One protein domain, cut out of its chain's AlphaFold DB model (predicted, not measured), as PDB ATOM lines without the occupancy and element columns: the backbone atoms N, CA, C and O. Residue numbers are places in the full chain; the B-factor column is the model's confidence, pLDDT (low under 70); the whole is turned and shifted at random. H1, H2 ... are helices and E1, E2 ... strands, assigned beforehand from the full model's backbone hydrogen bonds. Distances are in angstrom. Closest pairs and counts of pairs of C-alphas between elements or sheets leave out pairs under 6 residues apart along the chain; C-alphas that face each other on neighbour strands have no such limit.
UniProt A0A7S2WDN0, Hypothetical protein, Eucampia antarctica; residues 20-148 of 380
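This is residues 20 to 148 of the 380 residues of the protein "Hypothetical protein" of Eucampia antarctica (UniProt A0A7S2WDN0). What does the model look like? An antiparallel hairpin, E1 and E2, makes one end of an elongated shape, beyond a body of mostly crossed helices in which H6 crosses H1 and H2. What is it made of? The 129 printed residues hold six named helices and two named strands, ordered H1 H2 H3 H4 E1 E2 H5 H6: mostly helix. The whole is compact, with a radius of gyration of the C-alphas of 16.1 A, and spans 55 by 34 by 28 A.

How do the strands pair? E1, residues 82 to 88, and E2, residues 95 to 101, are an antiparallel hairpin, with N 85 and O 98 within hydrogen-bond range at 2.9 A. What precedes it? H4, residues 76 to 81, touches H3, residues 67 to 73, only at the corner, the closest C-alphas, of Leu 71 and Tyr 78, 5.3 A apart. What meets H1, residues 20 to 38? Its residues 26 to 33 alone touch H3, at a steep tilt of 53 degrees, closest at C-alphas 29 and 67, 5.6 A. Its residues 26 to 34 alone touch H6, residues 138 to 148, about perpendicular at 76 degrees, closest at C-alphas 31 and 145, 4.4 A. It also touches H2, residues 45 to 57, closest at C-alphas 33 and 52, 5.4 A, and H5, residues 121 to 125, closest at C-alphas 26 and 124, 5.8 A. Are the helix backbones complete? Every O i to N i+4 pair is within hydrogen-bond range in H2, H3, H5 and H6, against 13 of 15 in H1 and 0 of 2 in H4, where 3 of 3 O i to N i+3 pairs are.

Where are the ends? C-alpha 20, in H1, is at (23.522, -22.513, -13.666) and C-alpha 148, in H6, at (24.546, -17.875, -25.531). How long are the longer elements? H1 measures 26.1 A, E2 18.7 A, H2 18.5 A, E1 18.3 A and H6 15.3 A.

How far does it reach? The C-alphas farthest apart, of Ser 42 and Asp 91, are 56.5 A apart. Which links are long? Those from E2 to H5 and from H5 to H6 are long, and the printed part has no cut. Where is confidence low? The pLDDT is under 70 at residue 20 and residues 36 to 41, 87 to 96, 103 to 110 and 128 to 133.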
ATOM      1  N   SER A  20      23.318 -23.693 -12.825       69.75
ATOM      2  CA  SER A  20      23.522 -22.513 -13.666       69.75
ATOM      3  C   SER A  20      24.955 -22.412 -14.204       69.75
ATOM      4  O   SER A  20      25.160 -22.339 -15.415       69.75
ATOM      5  N   LEU A  21      25.964 -22.533 -13.336       74.06
ATOM      6  CA  LEU A  21      27.371 -22.497 -13.745       74.06
ATOM      7  C   LEU A  21      27.727 -23.649 -14.702       74.06
ATOM      8  O   LEU A  21      28.390 -23.433 -15.714       74.06
ATOM      9  N   LEU A  22      27.237 -24.866 -14.441       77.25
ATOM     10  CA  LEU A  22      27.412 -25.996 -15.364       77.25
ATOM     11  C   LEU A  22      26.749 -25.741 -16.722       77.25
ATOM     12  O   LEU A  22      27.355 -26.019 -17.755       77.25
ATOM     13  N   LYS A  23      25.526 -25.200 -16.737       76.75
ATOM     14  CA  LYS A  23      24.811 -24.832 -17.968       76.75
ATOM     15  C   LYS A  23      25.611 -23.814 -18.790       76.75
ATOM     16  O   LYS A  23      25.695 -23.963 -20.008       76.75
ATOM     17  N   ASN A  24      26.263 -22.859 -18.132       73.94
ATOM     18  CA  ASN A  24      27.084 -21.832 -18.779       73.94
ATOM     19  C   ASN A  24      28.366 -22.407 -19.387       73.94
ATOM     20  O   ASN A  24      28.672 -22.142 -20.550       73.94
ATOM     21  N   ILE A  25      29.062 -23.271 -18.646       79.06
ATOM     22  CA  ILE A  25      30.257 -23.965 -19.142       79.06
ATOM     23  C   ILE A  25      29.912 -24.817 -20.376       79.06
ATOM     24  O   ILE A  25      30.630 -24.781 -21.376       79.06
ATOM     25  N   ARG A  26      28.775 -25.529 -20.358       83.69
ATOM     26  CA  ARG A  26      28.260 -26.255 -21.537       83.69
ATOM     27  C   ARG A  26      27.961 -25.310 -22.704       83.69
ATOM     28  O   ARG A  26      28.234 -25.649 -23.855       83.69
ATOM     29  N   GLY A  27      27.412 -24.131 -22.403       79.56
ATOM     30  CA  GLY A  27      27.066 -23.084 -23.365       79.56
ATOM     31  C   GLY A  27      28.233 -22.702 -24.263       79.56
ATOM     32  O   GLY A  27      28.084 -22.629 -25.480       79.56
ATOM     33  N   ILE A  28      29.414 -22.549 -23.676       77.88
ATOM     34  CA  ILE A  28      30.623 -22.140 -24.399       77.88
ATOM     35  C   ILE A  28      31.084 -23.209 -25.388       77.88
ATOM     36  O   ILE A  28      31.333 -22.896 -26.554       77.88
ATOM     37  N   ALA A  29      31.118 -24.475 -24.969       84.25
ATOM     38  CA  ALA A  29      31.426 -25.574 -25.881       84.25
ATOM     39  C   ALA A  29      30.380 -25.687 -27.007       84.25
ATOM     40  O   ALA A  29      30.728 -25.879 -28.172       84.25
ATOM     41  N   ALA A  30      29.095 -25.510 -26.682       84.38
ATOM     42  CA  ALA A  30      28.012 -25.540 -27.662       84.38
ATOM     43  C   ALA A  30      28.111 -24.405 -28.687       84.38
ATOM     44  O   ALA A  30      27.869 -24.624 -29.875       84.38
ATOM     45  N   LEU A  31      28.482 -23.205 -28.240       78.62
ATOM     46  CA  LEU A  31      28.664 -22.044 -29.098       78.62
ATOM     47  C   LEU A  31      29.802 -22.270 -30.097       78.62
ATOM     48  O   LEU A  31      29.594 -22.073 -31.291       78.62
ATOM     49  N   LYS A  32      30.943 -22.811 -29.649       79.00
ATOM     50  CA  LYS A  32      32.040 -23.205 -30.548       79.00
ATOM     51  C   LYS A  32      31.587 -24.223 -31.594       79.00
ATOM     52  O   LYS A  32      31.883 -24.049 -32.771       79.00
ATOM     53  N   CYS A  33      30.816 -25.243 -31.208       82.38
ATOM     54  CA  CYS A  33      30.243 -26.192 -32.171       82.38
ATOM     55  C   CYS A  33      29.298 -25.523 -33.181       82.38
ATOM     56  O   CYS A  33      29.246 -25.930 -34.340       82.38
ATOM     57  N   TYR A  34      28.522 -24.534 -32.739       79.31
ATOM     58  CA  TYR A  34      27.557 -23.832 -33.577       79.31
ATOM     59  C   TYR A  34      28.238 -22.899 -34.587       79.31
ATOM     60  O   TYR A  34      27.822 -22.859 -35.746       79.31
ATOM     61  N   ASP A  35      29.307 -22.216 -34.176       71.56
ATOM     62  CA  ASP A  35      30.076 -21.291 -35.015       71.56
ATOM     63  C   ASP A  35      30.674 -21.994 -36.239       71.56
ATOM     64  O   ASP A  35      30.457 -21.541 -37.363       71.56
ATOM     65  N   PHE A  36      31.284 -23.171 -36.053       68.31
ATOM     66  CA  PHE A  36      31.841 -23.984 -37.148       68.31
ATOM     67  C   PHE A  36      30.825 -24.362 -38.236       68.31
ATOM     68  O   PHE A  36      31.203 -24.733 -39.345       68.31
ATOM     69  N   ILE A  37      29.529 -24.328 -37.926       67.19
ATOM     70  CA  ILE A  37      28.462 -24.827 -38.804       67.19
ATOM     71  C   ILE A  37      27.621 -23.690 -39.395       67.19
ATOM     72  O   ILE A  37      26.869 -23.906 -40.348       67.19
ATOM     73  N   LEU A  38      27.777 -22.465 -38.889       60.56
ATOM     74  CA  LEU A  38      27.185 -21.266 -39.482       60.56
ATOM     75  C   LEU A  38      27.876 -20.832 -40.782       60.56
ATOM     76  O   LEU A  38      27.256 -20.121 -41.572       60.56
ATOM     77  N   GLU A  39      29.120 -21.250 -41.007       56.50
ATOM     78  CA  GLU A  39      29.901 -20.867 -42.188       56.50
ATOM     79  C   GLU A  39      29.563 -21.704 -43.433       56.50
ATOM     80  O   GLU A  39      29.753 -21.248 -44.560       56.50
ATOM     81  N   ASP A  40      28.979 -22.895 -43.255       63.09
ATOM     82  CA  ASP A  40      28.722 -23.838 -44.345       63.09
ATOM     83  C   ASP A  40      27.227 -23.935 -44.700       63.09
ATOM     84  O   ASP A  40      26.455 -24.753 -44.182       63.09
ATOM     85  N   ASN A  41      26.806 -23.079 -45.634       60.25
ATOM     86  CA  ASN A  41      25.432 -23.048 -46.140       60.25
ATOM     87  C   ASN A  41      25.051 -24.289 -46.969       60.25
ATOM     88  O   ASN A  41      23.862 -24.485 -47.222       60.25
ATOM     89  N   SER A  42      26.015 -25.128 -47.362       70.94
ATOM     90  CA  SER A  42      25.775 -26.297 -48.219       70.94
ATOM     91  C   SER A  42      25.188 -27.501 -47.470       70.94
ATOM     92  O   SER A  42      24.609 -28.398 -48.082       70.94
ATOM     93  N   LEU A  43      25.279 -27.520 -46.135       74.69
ATOM     94  CA  LEU A  43      24.855 -28.662 -45.324       74.69
ATOM     95  C   LEU A  43      23.342 -28.672 -45.083       74.69
ATOM     96  O   LEU A  43      22.755 -27.651 -44.705       74.69
ATOM     97  N   THR A  44      22.723 -29.849 -45.189       78.50
ATOM     98  CA  THR A  44      21.332 -30.067 -44.759       78.50
ATOM     99  C   THR A  44      21.206 -29.967 -43.237       78.50
ATOM    100  O   THR A  44      22.170 -30.177 -42.499       78.50
ATOM    101  N   THR A  45      20.003 -29.686 -42.732       78.00
ATOM    102  CA  THR A  45      19.744 -29.573 -41.284       78.00
ATOM    103  C   THR A  45      20.186 -30.814 -40.503       78.00
ATOM    104  O   THR A  45      20.740 -30.681 -39.414       78.00
ATOM    105  N   GLN A  46      19.981 -32.007 -41.066       80.50
ATOM    106  CA  GLN A  46      20.354 -33.272 -40.433       80.50
ATOM    107  C   GLN A  46      21.878 -33.422 -40.330       80.50
ATOM    108  O   GLN A  46      22.390 -33.707 -39.252       80.50
ATOM    109  N   MET A  47      22.612 -33.120 -41.406       80.75
ATOM    110  CA  MET A  47      24.080 -33.163 -41.406       80.75
ATOM    111  C   MET A  47      24.689 -32.132 -40.452       80.75
ATOM    112  O   MET A  47      25.694 -32.400 -39.798       80.75
ATOM    113  N   ARG A  48      24.073 -30.948 -40.334       78.75
ATOM    114  CA  ARG A  48      24.486 -29.932 -39.352       78.75
ATOM    115  C   ARG A  48      24.323 -30.447 -37.926       78.75
ATOM    116  O   ARG A  48      25.230 -30.293 -37.120       78.75
ATOM    117  N   GLN A  49      23.187 -31.067 -37.618       83.50
ATOM    118  CA  GLN A  49      22.935 -31.625 -36.289       83.50
ATOM    119  C   GLN A  49      23.920 -32.744 -35.941       83.50
ATOM    120  O   GLN A  49      24.464 -32.749 -34.839       83.50
ATOM    121  N   GLU A  50      24.196 -33.642 -36.884       86.00
ATOM    122  CA  GLU A  50      25.170 -34.717 -36.700       86.00
ATOM    123  C   GLU A  50      26.586 -34.174 -36.465       86.00
ATOM    124  O   GLU A  50      27.247 -34.565 -35.503       86.00
ATOM    125  N   LYS A  51      27.029 -33.192 -37.264       85.44
ATOM    126  CA  LYS A  51      28.328 -32.538 -37.048       85.44
ATOM    127  C   LYS A  51      28.405 -31.829 -35.692       85.44
ATOM    128  O   LYS A  51      29.406 -31.993 -35.002       85.44
ATOM    129  N   ILE A  52      27.371 -31.082 -35.277       86.81
ATOM    130  CA  ILE A  52      27.331 -30.431 -33.946       86.81
ATOM    131  C   ILE A  52      27.496 -31.473 -32.843       86.81
ATOM    132  O   ILE A  52      28.290 -31.283 -31.925       86.81
ATOM    133  N   PHE A  53      26.753 -32.576 -32.941       90.06
ATOM    134  CA  PHE A  53      26.825 -33.658 -31.972       90.06
ATOM    135  C   PHE A  53      28.239 -34.252 -31.896       90.06
ATOM    136  O   PHE A  53      28.793 -34.366 -30.802       90.06
ATOM    137  N   ASN A  54      28.847 -34.557 -33.045       90.06
ATOM    138  CA  ASN A  54      30.186 -35.145 -33.110       90.06
ATOM    139  C   ASN A  54      31.272 -34.184 -32.614       90.06
ATOM    140  O   ASN A  54      32.171 -34.620 -31.904       90.06
ATOM    141  N   PHE A  55      31.189 -32.884 -32.909       89.19
ATOM    142  CA  PHE A  55      32.139 -31.903 -32.371       89.19
ATOM    143  C   PHE A  55      32.005 -31.730 -30.860       89.19
ATOM    144  O   PHE A  55      33.009 -31.637 -30.155       89.19
ATOM    145  N   TYR A  56      30.780 -31.708 -30.340       90.19
ATOM    146  CA  TYR A  56      30.558 -31.523 -28.910       90.19
ATOM    147  C   TYR A  56      31.086 -32.729 -28.116       90.19
ATOM    148  O   TYR A  56      31.914 -32.589 -27.212       90.19
ATOM    149  N   HIS A  57      30.682 -33.940 -28.510       90.81
ATOM    150  CA  HIS A  57      31.012 -35.173 -27.787       90.81
ATOM    151  C   HIS A  57      32.359 -35.795 -28.174       90.81
ATOM    152  O   HIS A  57      32.918 -36.552 -27.378       90.81
ATOM    153  N   GLY A  58      32.894 -35.455 -29.344       90.19
ATOM    154  CA  GLY A  58      34.024 -36.130 -29.981       90.19
ATOM    155  C   GLY A  58      33.589 -37.366 -30.772       90.19
ATOM    156  O   GLY A  58      32.611 -38.034 -30.431       90.19
ATOM    157  N   ASN A  59      34.341 -37.684 -31.825       89.25
ATOM    158  CA  ASN A  59      34.178 -38.908 -32.601       89.25
ATOM    159  C   ASN A  59      35.554 -39.399 -33.077       89.25
ATOM    160  O   ASN A  59      36.170 -38.794 -33.953       89.25
ATOM    161  N   THR A  60      36.030 -40.506 -32.505       85.81
ATOM    162  CA  THR A  60      37.339 -41.095 -32.825       85.81
ATOM    163  C   THR A  60      37.416 -41.655 -34.240       85.81
ATOM    164  O   THR A  60      38.466 -41.560 -34.864       85.81
ATOM    165  N   GLU A  61      36.317 -42.190 -34.774       84.69
ATOM    166  CA  GLU A  61      36.277 -42.750 -36.134       84.69
ATOM    167  C   GLU A  61      36.414 -41.653 -37.193       84.69
ATOM    168  O   GLU A  61      37.042 -41.849 -38.230       84.69
ATOM    169  N   GLN A  62      35.868 -40.470 -36.905       82.00
ATOM    170  CA  GLN A  62      35.935 -39.298 -37.780       82.00
ATOM    171  C   GLN A  62      37.121 -38.372 -37.460       82.00
ATOM    172  O   GLN A  62      37.221 -37.294 -38.041       82.00
ATOM    173  N   ASN A  63      38.010 -38.767 -36.538       85.12
ATOM    174  CA  ASN A  63      39.117 -37.946 -36.035       85.12
ATOM    175  C   ASN A  63      38.672 -36.549 -35.541       85.12
ATOM    176  O   ASN A  63      39.349 -35.541 -35.746       85.12
ATOM    177  N   VAL A  64      37.500 -36.483 -34.907       86.56
ATOM    178  CA  VAL A  64      36.914 -35.253 -34.366       86.56
ATOM    179  C   VAL A  64      37.196 -35.166 -32.871       86.56
ATOM    180  O   VAL A  64      36.719 -35.988 -32.082       86.56
ATOM    181  N   LEU A  65      37.940 -34.134 -32.473       88.50
ATOM    182  CA  LEU A  65      38.196 -33.819 -31.069       88.50
ATOM    183  C   LEU A  65      36.929 -33.292 -30.383       88.50
ATOM    184  O   LEU A  65      36.209 -32.458 -30.931       88.50
ATOM    185  N   SER A  66      36.683 -33.766 -29.160       91.81
ATOM    186  CA  SER A  66      35.569 -33.303 -28.332       91.81
ATOM    187  C   SER A  66      35.835 -31.899 -27.807       91.81
ATOM    188  O   SER A  66      36.823 -31.670 -27.108       91.81
ATOM    189  N   GLN A  67      34.904 -30.977 -28.052       89.00
ATOM    190  CA  GLN A  67      34.952 -29.643 -27.449       89.00
ATOM    191  C   GLN A  67      34.888 -29.693 -25.918       89.00
ATOM    192  O   GLN A  67      35.523 -28.876 -25.259       89.00
ATOM    193  N   ILE A  68      34.201 -30.683 -25.337       91.88
ATOM    194  CA  ILE A  68      34.185 -30.886 -23.882       91.88
ATOM    195  C   ILE A  68      35.567 -31.284 -23.351       91.88
ATOM    196  O   ILE A  68      35.986 -30.774 -22.313       91.88
ATOM    197  N   ASP A  69      36.304 -32.149 -24.056       90.56
ATOM    198  CA  ASP A  69      37.658 -32.532 -23.626       90.56
ATOM    199  C   ASP A  69      38.647 -31.376 -23.756       90.56
ATOM    200  O   ASP A  69      39.470 -31.175 -22.863       90.56
ATOM    201  N   LEU A  70      38.553 -30.603 -24.842       89.62
ATOM    202  CA  LEU A  70      39.356 -29.393 -25.024       89.62
ATOM    203  C   LEU A  70      39.062 -28.371 -23.918       89.62
ATOM    204  O   LEU A  70      39.989 -27.804 -23.342       89.62
ATOM    205  N   LEU A  71      37.788 -28.207 -23.549       88.38
ATOM    206  CA  LEU A  71      37.372 -27.325 -22.463       88.38
ATOM    207  C   LEU A  71      37.944 -27.759 -21.111       88.38
ATOM    208  O   LEU A  71      38.450 -26.922 -20.372       88.38
ATOM    209  N   LEU A  72      37.898 -29.050 -20.776       89.50
ATOM    210  CA  LEU A  72      38.426 -29.556 -19.501       89.50
ATOM    211  C   LEU A  72      39.957 -29.494 -19.424       89.50
ATOM    212  O   LEU A  72      40.524 -29.319 -18.344       89.50
ATOM    213  N   LYS A  73      40.634 -29.628 -20.566       89.00
ATOM    214  CA  LYS A  73      42.090 -29.468 -20.671       89.00
ATOM    215  C   LYS A  73      42.534 -28.008 -20.707       89.00
ATOM    216  O   LYS A  73      43.734 -27.771 -20.619       89.00
ATOM    217  N   ALA A  74      41.591 -27.064 -20.784       83.81
ATOM    218  CA  ALA A  74      41.863 -25.650 -21.010       83.81
ATOM    219  C   ALA A  74      42.712 -25.426 -22.280       83.81
ATOM    220  O   ALA A  74      43.600 -24.581 -22.306       83.81
ATOM    221  N   ASP A  75      42.454 -26.215 -23.326       83.38
ATOM    222  CA  ASP A  75      43.221 -26.185 -24.570       83.38
ATOM    223  C   ASP A  75      42.698 -25.104 -25.532       83.38
ATOM    224  O   ASP A  75      41.500 -24.800 -25.568       83.38
ATOM    225  N   GLY A  76      43.601 -24.516 -26.318       80.06
ATOM    226  CA  GLY A  76      43.303 -23.438 -27.260       80.06
ATOM    227  C   GLY A  76      42.569 -22.258 -26.614       80.06
ATOM    228  O   GLY A  76      43.027 -21.672 -25.632       80.06
ATOM    229  N   ASP A  77      41.403 -21.909 -27.160       72.38
ATOM    230  CA  ASP A  77      40.614 -20.766 -26.688       72.38
ATOM    231  C   ASP A  77      40.108 -20.942 -25.244       72.38
ATOM    232  O   ASP A  77      39.896 -19.953 -24.536       72.38
ATOM    233  N   TYR A  78      39.937 -22.189 -24.777       80.38
ATOM    234  CA  TYR A  78      39.429 -22.486 -23.434       80.38
ATOM    235  C   TYR A  78      40.430 -22.173 -22.320       80.38
ATOM    236  O   TYR A  78      40.007 -22.018 -21.175       80.38
ATOM    237  N   ALA A  79      41.717 -21.985 -22.640       79.12
ATOM    238  CA  ALA A  79      42.742 -21.551 -21.687       79.12
ATOM    239  C   ALA A  79      42.328 -20.286 -20.924       79.12
ATOM    240  O   ALA A  79      42.604 -20.131 -19.740       79.12
ATOM    241  N   ARG A  80      41.582 -19.387 -21.577       73.50
ATOM    242  CA  ARG A  80      41.138 -18.122 -20.975       73.50
ATOM    243  C   ARG A  80      40.139 -18.298 -19.828       73.50
ATOM    244  O   ARG A  80      39.969 -17.352 -19.054       73.50
ATOM    245  N   LEU A  81      39.488 -19.460 -19.733       73.94
ATOM    246  CA  LEU A  81      38.499 -19.767 -18.699       73.94
ATOM    247  C   LEU A  81      39.132 -20.179 -17.367       73.94
ATOM    248  O   LEU A  81      38.480 -20.074 -16.327       73.94
ATOM    249  N   TYR A  82      40.384 -20.627 -17.398       81.31
ATOM    250  CA  TYR A  82      41.046 -21.229 -16.254       81.31
ATOM    251  C   TYR A  82      42.327 -20.476 -15.888       81.31
ATOM    252  O   TYR A  82      43.001 -19.918 -16.750       81.31
ATOM    253  N   ASP A  83      42.652 -20.472 -14.603       81.31
ATOM    254  CA  ASP A  83      43.990 -20.213 -14.094       81.31
ATOM    255  C   ASP A  83      44.736 -21.545 -13.973       81.31
ATOM    256  O   ASP A  83      44.182 -22.556 -13.525       81.31
ATOM    257  N   GLU A  84      45.998 -21.552 -14.397       83.19
ATOM    258  CA  GLU A  84      46.867 -22.716 -14.267       83.19
ATOM    259  C   GLU A  84      47.543 -22.690 -12.892       83.19
ATOM    260  O   GLU A  84      48.456 -21.906 -12.633       83.19
ATOM    261  N   GLU A  85      47.106 -23.569 -11.992       79.75
ATOM    262  CA  GLU A  85      47.728 -23.740 -10.683       79.75
ATOM    263  C   GLU A  85      48.674 -24.940 -10.690       79.75
ATOM    264  O   GLU A  85      48.264 -26.094 -10.858       79.75
ATOM    265  N   VAL A  86      49.955 -24.684 -10.433       73.44
ATOM    266  CA  VAL A  86      50.945 -25.745 -10.238       73.44
ATOM    267  C   VAL A  86      50.923 -26.170  -8.773       73.44
ATOM    268  O   VAL A  86      51.435 -25.466  -7.902       73.44
ATOM    269  N   LYS A  87      50.361 -27.348  -8.484       65.50
ATOM    270  CA  LYS A  87      50.540 -27.983  -7.173       65.50
ATOM    271  C   LYS A  87      51.780 -28.859  -7.199       65.50
ATOM    272  O   LYS A  87      51.864 -29.820  -7.964       65.50
ATOM    273  N   ILE A  88      52.729 -28.532  -6.329       58.44
ATOM    274  CA  ILE A  88      53.885 -29.380  -6.056       58.44
ATOM    275  C   ILE A  88      53.441 -30.413  -5.027       58.44
ATOM    276  O   ILE A  88      53.145 -30.067  -3.883       58.44
ATOM    277  N   ILE A  89      53.356 -31.678  -5.435       60.09
ATOM    278  CA  ILE A  89      53.131 -32.768  -4.488       60.09
ATOM    279  C   ILE A  89      54.470 -33.029  -3.801       60.09
ATOM    280  O   ILE A  89      55.413 -33.526  -4.420       60.09
ATOM    281  N   THR A  90      54.550 -32.654  -2.524       53.34
ATOM    282  CA  THR A  90      55.772 -32.705  -1.703       53.34
ATOM    283  C   THR A  90      56.397 -34.097  -1.620       53.34
ATOM    284  O   THR A  90      57.595 -34.201  -1.378       53.34
ATOM    285  N   ASP A  91      55.620 -35.147  -1.887       52.50
ATOM    286  CA  ASP A  91      56.033 -36.534  -1.661       52.50
ATOM    287  C   ASP A  91      56.558 -37.237  -2.926       52.50
ATOM    288  O   ASP A  91      57.172 -38.296  -2.827       52.50
ATOM    289  N   THR A  92      56.346 -36.673  -4.122       55.12
ATOM    290  CA  THR A  92      56.733 -37.318  -5.397       55.12
ATOM    291  C   THR A  92      57.534 -36.425  -6.338       55.12
ATOM    292  O   THR A  92      57.988 -36.898  -7.378       55.12
ATOM    293  N   GLY A  93      57.695 -35.133  -6.025       52.38
ATOM    294  CA  GLY A  93      58.321 -34.164  -6.933       52.38
ATOM    295  C   GLY A  93      57.528 -33.935  -8.228       52.38
ATOM    296  O   GLY A  93      57.979 -33.204  -9.107       52.38
ATOM    297  N   ALA A  94      56.343 -34.541  -8.354       52.72
ATOM    298  CA  ALA A  94      55.470 -34.383  -9.498       52.72
ATOM    299  C   ALA A  94      54.702 -33.062  -9.381       52.72
ATOM    300  O   ALA A  94      54.002 -32.800  -8.397       52.72
ATOM    301  N   THR A  95      54.813 -32.233 -10.414       56.19
ATOM    302  CA  THR A  95      53.970 -31.055 -10.596       56.19
ATOM    303  C   THR A  95      52.659 -31.480 -11.237       56.19
ATOM    304  O   THR A  95      52.642 -31.869 -12.406       56.19
ATOM    305  N   VAL A  96      51.560 -31.387 -10.491       66.62
ATOM    306  CA  VAL A  96      50.216 -31.541 -11.058       66.62
ATOM    307  C   VAL A  96      49.696 -30.152 -11.394       66.62
ATOM    308  O   VAL A  96      49.499 -29.319 -10.507       66.62
ATOM    309  N   ARG A  97      49.506 -29.909 -12.690       70.50
ATOM    310  CA  ARG A  97      48.859 -28.705 -13.210       70.50
ATOM    311  C   ARG A  97      47.356 -28.889 -13.090       70.50
ATOM    312  O   ARG A  97      46.803 -29.840 -13.639       70.50
ATOM    313  N   ASN A  98      46.720 -28.008 -12.335       81.50
ATOM    314  CA  ASN A  98      45.278 -27.979 -12.175       81.50
ATOM    315  C   ASN A  98      44.733 -26.739 -12.866       81.50
ATOM    316  O   ASN A  98      45.176 -25.629 -12.586       81.50
ATOM    317  N   ASN A  99      43.734 -26.939 -13.716       86.12
ATOM    318  CA  ASN A  99      42.999 -25.844 -14.330       86.12
ATOM    319  C   ASN A  99      41.866 -25.450 -13.385       86.12
ATOM    320  O   ASN A  99      40.923 -26.224 -13.176       86.12
ATOM    321  N   VAL A 100      41.973 -24.277 -12.773       84.69
ATOM    322  CA  VAL A 100      40.987 -23.749 -11.826       84.69
ATOM    323  C   VAL A 100      40.166 -22.682 -12.523       84.69
ATOM    324  O   VAL A 100      40.721 -21.813 -13.175       84.69
ATOM    325  N   LEU A 101      38.841 -22.775 -12.456       80.00
ATOM    326  CA  LEU A 101      37.972 -21.786 -13.078       80.00
ATOM    327  C   LEU A 101      38.231 -20.418 -12.432       80.00
ATOM    328  O   LEU A 101      38.211 -20.324 -11.206       80.00
ATOM    329  N   LYS A 102      38.455 -19.384 -13.249       74.38
ATOM    330  CA  LYS A 102      38.771 -18.039 -12.747       74.38
ATOM    331  C   LYS A 102      37.666 -17.482 -11.856       74.38
ATOM    332  O   LYS A 102      36.479 -17.640 -12.160       74.38
ATOM    333  N   ASP A 103      38.065 -16.717 -10.845       65.69
ATOM    334  CA  ASP A 103      37.160 -16.171  -9.826       65.69
ATOM    335  C   ASP A 103      36.037 -15.287 -10.411       65.69
ATOM    336  O   ASP A 103      34.891 -15.300  -9.963       65.69
ATOM    337  N   ARG A 104      36.309 -14.594 -11.519       62.44
ATOM    338  CA  ARG A 104      35.305 -13.785 -12.230       62.44
ATOM    339  C   ARG A 104      34.081 -14.576 -12.715       62.44
ATOM    340  O   ARG A 104      33.023 -13.997 -12.925       62.44
ATOM    341  N   PHE A 105      34.209 -15.893 -12.899       64.31
ATOM    342  CA  PHE A 105      33.122 -16.756 -13.376       64.31
ATOM    343  C   PHE A 105      32.298 -17.378 -12.248       64.31
ATOM    344  O   PHE A 105      31.213 -17.902 -12.497       64.31
ATOM    345  N   ILE A 106      32.800 -17.325 -11.015       61.28
ATOM    346  CA  ILE A 106      32.117 -17.834  -9.818       61.28
ATOM    347  C   ILE A 106      31.412 -16.713  -9.037       61.28
ATOM    348  O   ILE A 106      30.649 -16.998  -8.111       61.28
ATOM    349  N   GLY A 107      31.609 -15.450  -9.438       58.94
ATOM    350  CA  GLY A 107      30.971 -14.279  -8.839       58.94
ATOM    351  C   GLY A 107      31.411 -14.075  -7.389       58.94
ATOM    352  O   GLY A 107      32.597 -14.094  -7.089       58.94
ATOM    353  N   LEU A 108      30.449 -13.915  -6.472       50.75
ATOM    354  CA  LEU A 108      30.708 -13.775  -5.028       50.75
ATOM    355  C   LEU A 108      30.976 -15.114  -4.315       50.75
ATOM    356  O   LEU A 108      31.165 -15.147  -3.097       50.75
ATOM    357  N   SER A 109      30.939 -16.237  -5.037       58.31
ATOM    358  CA  SER A 109      31.234 -17.538  -4.445       58.31
ATOM    359  C   SER A 109      32.717 -17.626  -4.100       58.31
ATOM    360  O   SER A 109      33.572 -17.464  -4.957       58.31
ATOM    361  N   THR A 110      33.033 -17.978  -2.856       62.84
ATOM    362  CA  THR A 110      34.406 -18.305  -2.432       62.84
ATOM    363  C   THR A 110      34.795 -19.750  -2.768       62.84
ATOM    364  O   THR A 110      35.855 -20.233  -2.361       62.84
ATOM    365  N   GLN A 111      33.923 -20.487  -3.469       70.19
ATOM    366  CA  GLN A 111      34.147 -21.890  -3.804       70.19
ATOM    367  C   GLN A 111      35.043 -22.038  -5.029       70.19
ATOM    368  O   GLN A 111      34.781 -21.476  -6.086       70.19
ATOM    369  N   ARG A 112      36.056 -22.896  -4.904       73.62
ATOM    370  CA  ARG A 112      36.991 -23.213  -5.986       73.62
ATOM    371  C   ARG A 112      36.455 -24.368  -6.827       73.62
ATOM    372  O   ARG A 112      36.141 -25.431  -6.283       73.62
ATOM    373  N   PHE A 113      36.416 -24.186  -8.145       82.19
ATOM    374  CA  PHE A 113      36.040 -25.236  -9.091       82.19
ATOM    375  C   PHE A 113      37.213 -25.584 -10.000       82.19
ATOM    376  O   PHE A 113      37.672 -24.767 -10.790       82.19
ATOM    377  N   THR A 114      37.696 -26.816  -9.896       85.38
ATOM    378  CA  THR A 114      38.810 -27.337 -10.687       85.38
ATOM    379  C   THR A 114      38.281 -28.284 -11.764       85.38
ATOM    380  O   THR A 114      37.398 -29.117 -11.508       85.38
ATOM    381  N   ALA A 115      38.821 -28.164 -12.977       85.69
ATOM    382  CA  ALA A 115      38.533 -29.085 -14.071       85.69
ATOM    383  C   ALA A 115      38.952 -30.516 -13.701       85.69
ATOM    384  O   ALA A 115      39.947 -30.727 -13.011       85.69
ATOM    385  N   ASN A 116      38.178 -31.505 -14.146       85.56
ATOM    386  CA  ASN A 116      38.328 -32.930 -13.821       85.56
ATOM    387  C   ASN A 116      38.173 -33.299 -12.335       85.56
ATOM    388  O   ASN A 116      38.306 -34.471 -11.992       85.56
ATOM    389  N   VAL A 117      37.845 -32.343 -11.459       84.12
ATOM    390  CA  VAL A 117      37.563 -32.599 -10.038       84.12
ATOM    391  C   VAL A 117      36.116 -32.238  -9.716       84.12
ATOM    392  O   VAL A 117      35.318 -33.119  -9.408       84.12
ATOM    393  N   GLN A 118      35.750 -30.958  -9.816       86.12
ATOM    394  CA  GLN A 118      34.368 -30.500  -9.623       86.12
ATOM    395  C   GLN A 118      33.637 -30.371 -10.966       86.12
ATOM    396  O   GLN A 118      32.469 -30.748 -11.087       86.12
ATOM    397  N   ILE A 119      34.330 -29.868 -11.991       85.56
ATOM    398  CA  ILE A 119      33.813 -29.771 -13.358       85.56
ATOM    399  C   ILE A 119      34.289 -31.017 -14.108       85.56
ATOM    400  O   ILE A 119      35.429 -31.081 -14.559       85.56
ATOM    401  N   THR A 120      33.439 -32.038 -14.185       86.94
ATOM    402  CA  THR A 120      33.758 -33.328 -14.814       86.94
ATOM    403  C   THR A 120      33.102 -33.455 -16.185       86.94
ATOM    404  O   THR A 120      32.110 -32.784 -16.478       86.94
ATOM    405  N   ARG A 121      33.626 -34.358 -17.021       87.56
ATOM    406  CA  ARG A 121      33.054 -34.659 -18.340       87.56
ATOM    407  C   ARG A 121      31.587 -35.061 -18.240       87.56
ATOM    408  O   ARG A 121      30.772 -34.477 -18.944       87.56
ATOM    409  N   ASP A 122      31.242 -35.957 -17.321       84.50
ATOM    410  CA  ASP A 122      29.869 -36.450 -17.124       84.50
ATOM    411  C   ASP A 122      28.888 -35.314 -16.806       84.50
ATOM    412  O   ASP A 122      27.775 -35.261 -17.332       84.50
ATOM    413  N   ASN A 123      29.342 -34.325 -16.028       84.06
ATOM    414  CA  ASN A 123      28.557 -33.132 -15.722       84.06
ATOM    415  C   ASN A 123      28.347 -32.225 -16.943       84.06
ATOM    416  O   ASN A 123      27.435 -31.401 -16.924       84.06
ATOM    417  N   LEU A 124      29.167 -32.323 -17.987       85.00
ATOM    418  CA  LEU A 124      29.118 -31.447 -19.160       85.00
ATOM    419  C   LEU A 124      28.497 -32.111 -20.395       85.00
ATOM    420  O   LEU A 124      27.868 -31.422 -21.204       85.00
ATOM    421  N   VAL A 125      28.644 -33.430 -20.548       86.69
ATOM    422  CA  VAL A 125      28.076 -34.167 -21.687       86.69
ATOM    423  C   VAL A 125      26.586 -34.450 -21.528       86.69
ATOM    424  O   VAL A 125      25.897 -34.583 -22.539       86.69
ATOM    425  N   SER A 126      26.081 -34.516 -20.295       80.62
ATOM    426  CA  SER A 126      24.673 -34.815 -20.035       80.62
ATOM    427  C   SER A 126      23.801 -33.562 -19.966       80.62
ATOM    428  O   SER A 126      24.224 -32.560 -19.387       80.62
ATOM    429  N   PRO A 127      22.560 -33.578 -20.497       71.19
ATOM    430  CA  PRO A 127      21.649 -32.449 -20.370       71.19
ATOM    431  C   PRO A 127      21.162 -32.266 -18.924       71.19
ATOM    432  O   PRO A 127      20.934 -31.131 -18.504       71.19
ATOM    433  N   THR A 128      21.059 -33.340 -18.127       67.12
ATOM    434  CA  THR A 128      20.489 -33.296 -16.768       67.12
ATOM    435  C   THR A 128      21.376 -34.000 -15.746       67.12
ATOM    436  O   THR A 128      21.943 -35.052 -16.014       67.12
ATOM    437  N   ARG A 129      21.458 -33.466 -14.521       61.12
ATOM    438  CA  ARG A 129      22.254 -34.094 -13.446       61.12
ATOM    439  C   ARG A 129      21.748 -35.484 -13.045       61.12
ATOM    440  O   ARG A 129      22.530 -36.294 -12.568       61.12
ATOM    441  N   ASN A 130      20.457 -35.748 -13.242       61.31
ATOM    442  CA  ASN A 130      19.802 -36.981 -12.799       61.31
ATOM    443  C   ASN A 130      20.042 -38.166 -13.750       61.31
ATOM    444  O   ASN A 130      19.784 -39.304 -13.370       61.31
ATOM    445  N   LYS A 131      20.520 -37.910 -14.976       65.31
ATOM    446  CA  LYS A 131      20.826 -38.934 -15.983       65.31
ATOM    447  C   LYS A 131      22.203 -38.667 -16.606       65.31
ATOM    448  O   LYS A 131      22.276 -38.207 -17.747       65.31
ATOM    449  N   PRO A 132      23.304 -38.916 -15.877       61.09
ATOM    450  CA  PRO A 132      24.657 -38.592 -16.343       61.09
ATOM    451  C   PRO A 132      25.077 -39.378 -17.596       61.09
ATOM    452  O   PRO A 132      25.914 -38.909 -18.358       61.09
ATOM    453  N   GLU A 133      24.464 -40.537 -17.845       65.69
ATOM    454  CA  GLU A 133      24.755 -41.384 -19.012       65.69
ATOM    455  C   GLU A 133      24.093 -40.891 -20.310       65.69
ATOM    456  O   GLU A 133      24.504 -41.260 -21.410       65.69
ATOM    457  N   GLU A 134      23.063 -40.046 -20.206       77.81
ATOM    458  CA  GLU A 134      22.345 -39.540 -21.370       77.81
ATOM    459  C   GLU A 134      23.152 -38.420 -22.030       77.81
ATOM    460  O   GLU A 134      23.391 -37.382 -21.424       77.81
ATOM    461  N   LYS A 135      23.569 -38.601 -23.286       84.69
ATOM    462  CA  LYS A 135      24.286 -37.557 -24.030       84.69
ATOM    463  C   LYS A 135      23.341 -36.437 -24.458       84.69
ATOM    464  O   LYS A 135      22.248 -36.679 -24.965       84.69
ATOM    465  N   ALA A 136      23.808 -35.198 -24.346       84.56
ATOM    466  CA  ALA A 136      23.115 -34.026 -24.856       84.56
ATOM    467  C   ALA A 136      22.834 -34.157 -26.364       84.56
ATOM    468  O   ALA A 136      23.744 -34.397 -27.163       84.56
ATOM    469  N   SER A 137      21.572 -33.980 -26.761       86.44
ATOM    470  CA  SER A 137      21.169 -34.044 -28.169       86.44
ATOM    471  C   SER A 137      21.661 -32.826 -28.959       86.44
ATOM    472  O   SER A 137      21.808 -31.731 -28.414       86.44
ATOM    473  N   ALA A 138      21.838 -32.978 -30.275       81.44
ATOM    474  CA  ALA A 138      22.221 -31.869 -31.155       81.44
ATOM    475  C   ALA A 138      21.257 -30.676 -31.063       81.44
ATOM    476  O   ALA A 138      21.681 -29.523 -31.078       81.44
ATOM    477  N   ARG A 139      19.951 -30.950 -30.937       80.69
ATOM    478  CA  ARG A 139      18.921 -29.916 -30.779       80.69
ATOM    479  C   ARG A 139      19.133 -29.113 -29.499       80.69
ATOM    480  O   ARG A 139      19.150 -27.890 -29.563       80.69
ATOM    481  N   TYR A 140      19.356 -29.797 -28.377       84.88
ATOM    482  CA  TYR A 140      19.660 -29.147 -27.106       84.88
ATOM    483  C   TYR A 140      20.920 -28.278 -27.206       84.88
ATOM    484  O   TYR A 140      20.899 -27.127 -26.783       84.88
ATOM    485  N   ILE A 141      21.988 -28.792 -27.822       81.19
ATOM    486  CA  ILE A 141      23.251 -28.059 -28.006       81.19
ATOM    487  C   ILE A 141      23.026 -26.789 -28.848       81.19
ATOM    488  O   ILE A 141      23.508 -25.717 -28.494       81.19
ATOM    489  N   ILE A 142      22.241 -26.872 -29.928       80.12
ATOM    490  CA  ILE A 142      21.876 -25.705 -30.752       80.12
ATOM    491  C   ILE A 142      21.096 -24.669 -29.938       80.12
ATOM    492  O   ILE A 142      21.352 -23.469 -30.057       80.12
ATOM    493  N   ASP A 143      20.117 -25.110 -29.152       79.38
ATOM    494  CA  ASP A 143      19.287 -24.210 -28.355       79.38
ATOM    495  C   ASP A 143      20.127 -23.518 -27.268       79.38
ATOM    496  O   ASP A 143      20.012 -22.305 -27.077       79.38
ATOM    497  N   LEU A 144      21.065 -24.251 -26.660       78.25
ATOM    498  CA  LEU A 144      22.058 -23.724 -25.726       78.25
ATOM    499  C   LEU A 144      22.954 -22.661 -26.386       78.25
ATOM    500  O   LEU A 144      23.121 -21.568 -25.845       78.25
ATOM    501  N   ALA A 145      23.477 -22.930 -27.585       75.12
ATOM    502  CA  ALA A 145      24.306 -21.983 -28.332       75.12
ATOM    503  C   ALA A 145      23.535 -20.705 -28.704       75.12
ATOM    504  O   ALA A 145      24.036 -19.590 -28.560       75.12
ATOM    505  N   LYS A 146      22.276 -20.833 -29.139       74.12
ATOM    506  CA  LYS A 146      21.417 -19.675 -29.438       74.12
ATOM    507  C   LYS A 146      21.117 -18.839 -28.201       74.12
ATOM    508  O   LYS A 146      21.050 -17.613 -28.316       74.12
ATOM    509  N   LEU A 147      20.937 -19.481 -27.047       72.12
ATOM    510  CA  LEU A 147      20.795 -18.790 -25.770       72.12
ATOM    511  C   LEU A 147      22.070 -17.995 -25.447       72.12
ATOM    512  O   LEU A 147      21.965 -16.809 -25.139       72.12
ATOM    513  N   CYS A 148      23.258 -18.581 -25.662       70.12
ATOM    514  CA  CYS A 148      24.546 -17.875 -25.531       70.12
ATOM    515  C   CYS A 148      24.584 -16.631 -26.407       70.12
ATOM    516  O   CYS A 148      24.843 -15.536 -25.924       70.12
TER     517      CYS A 148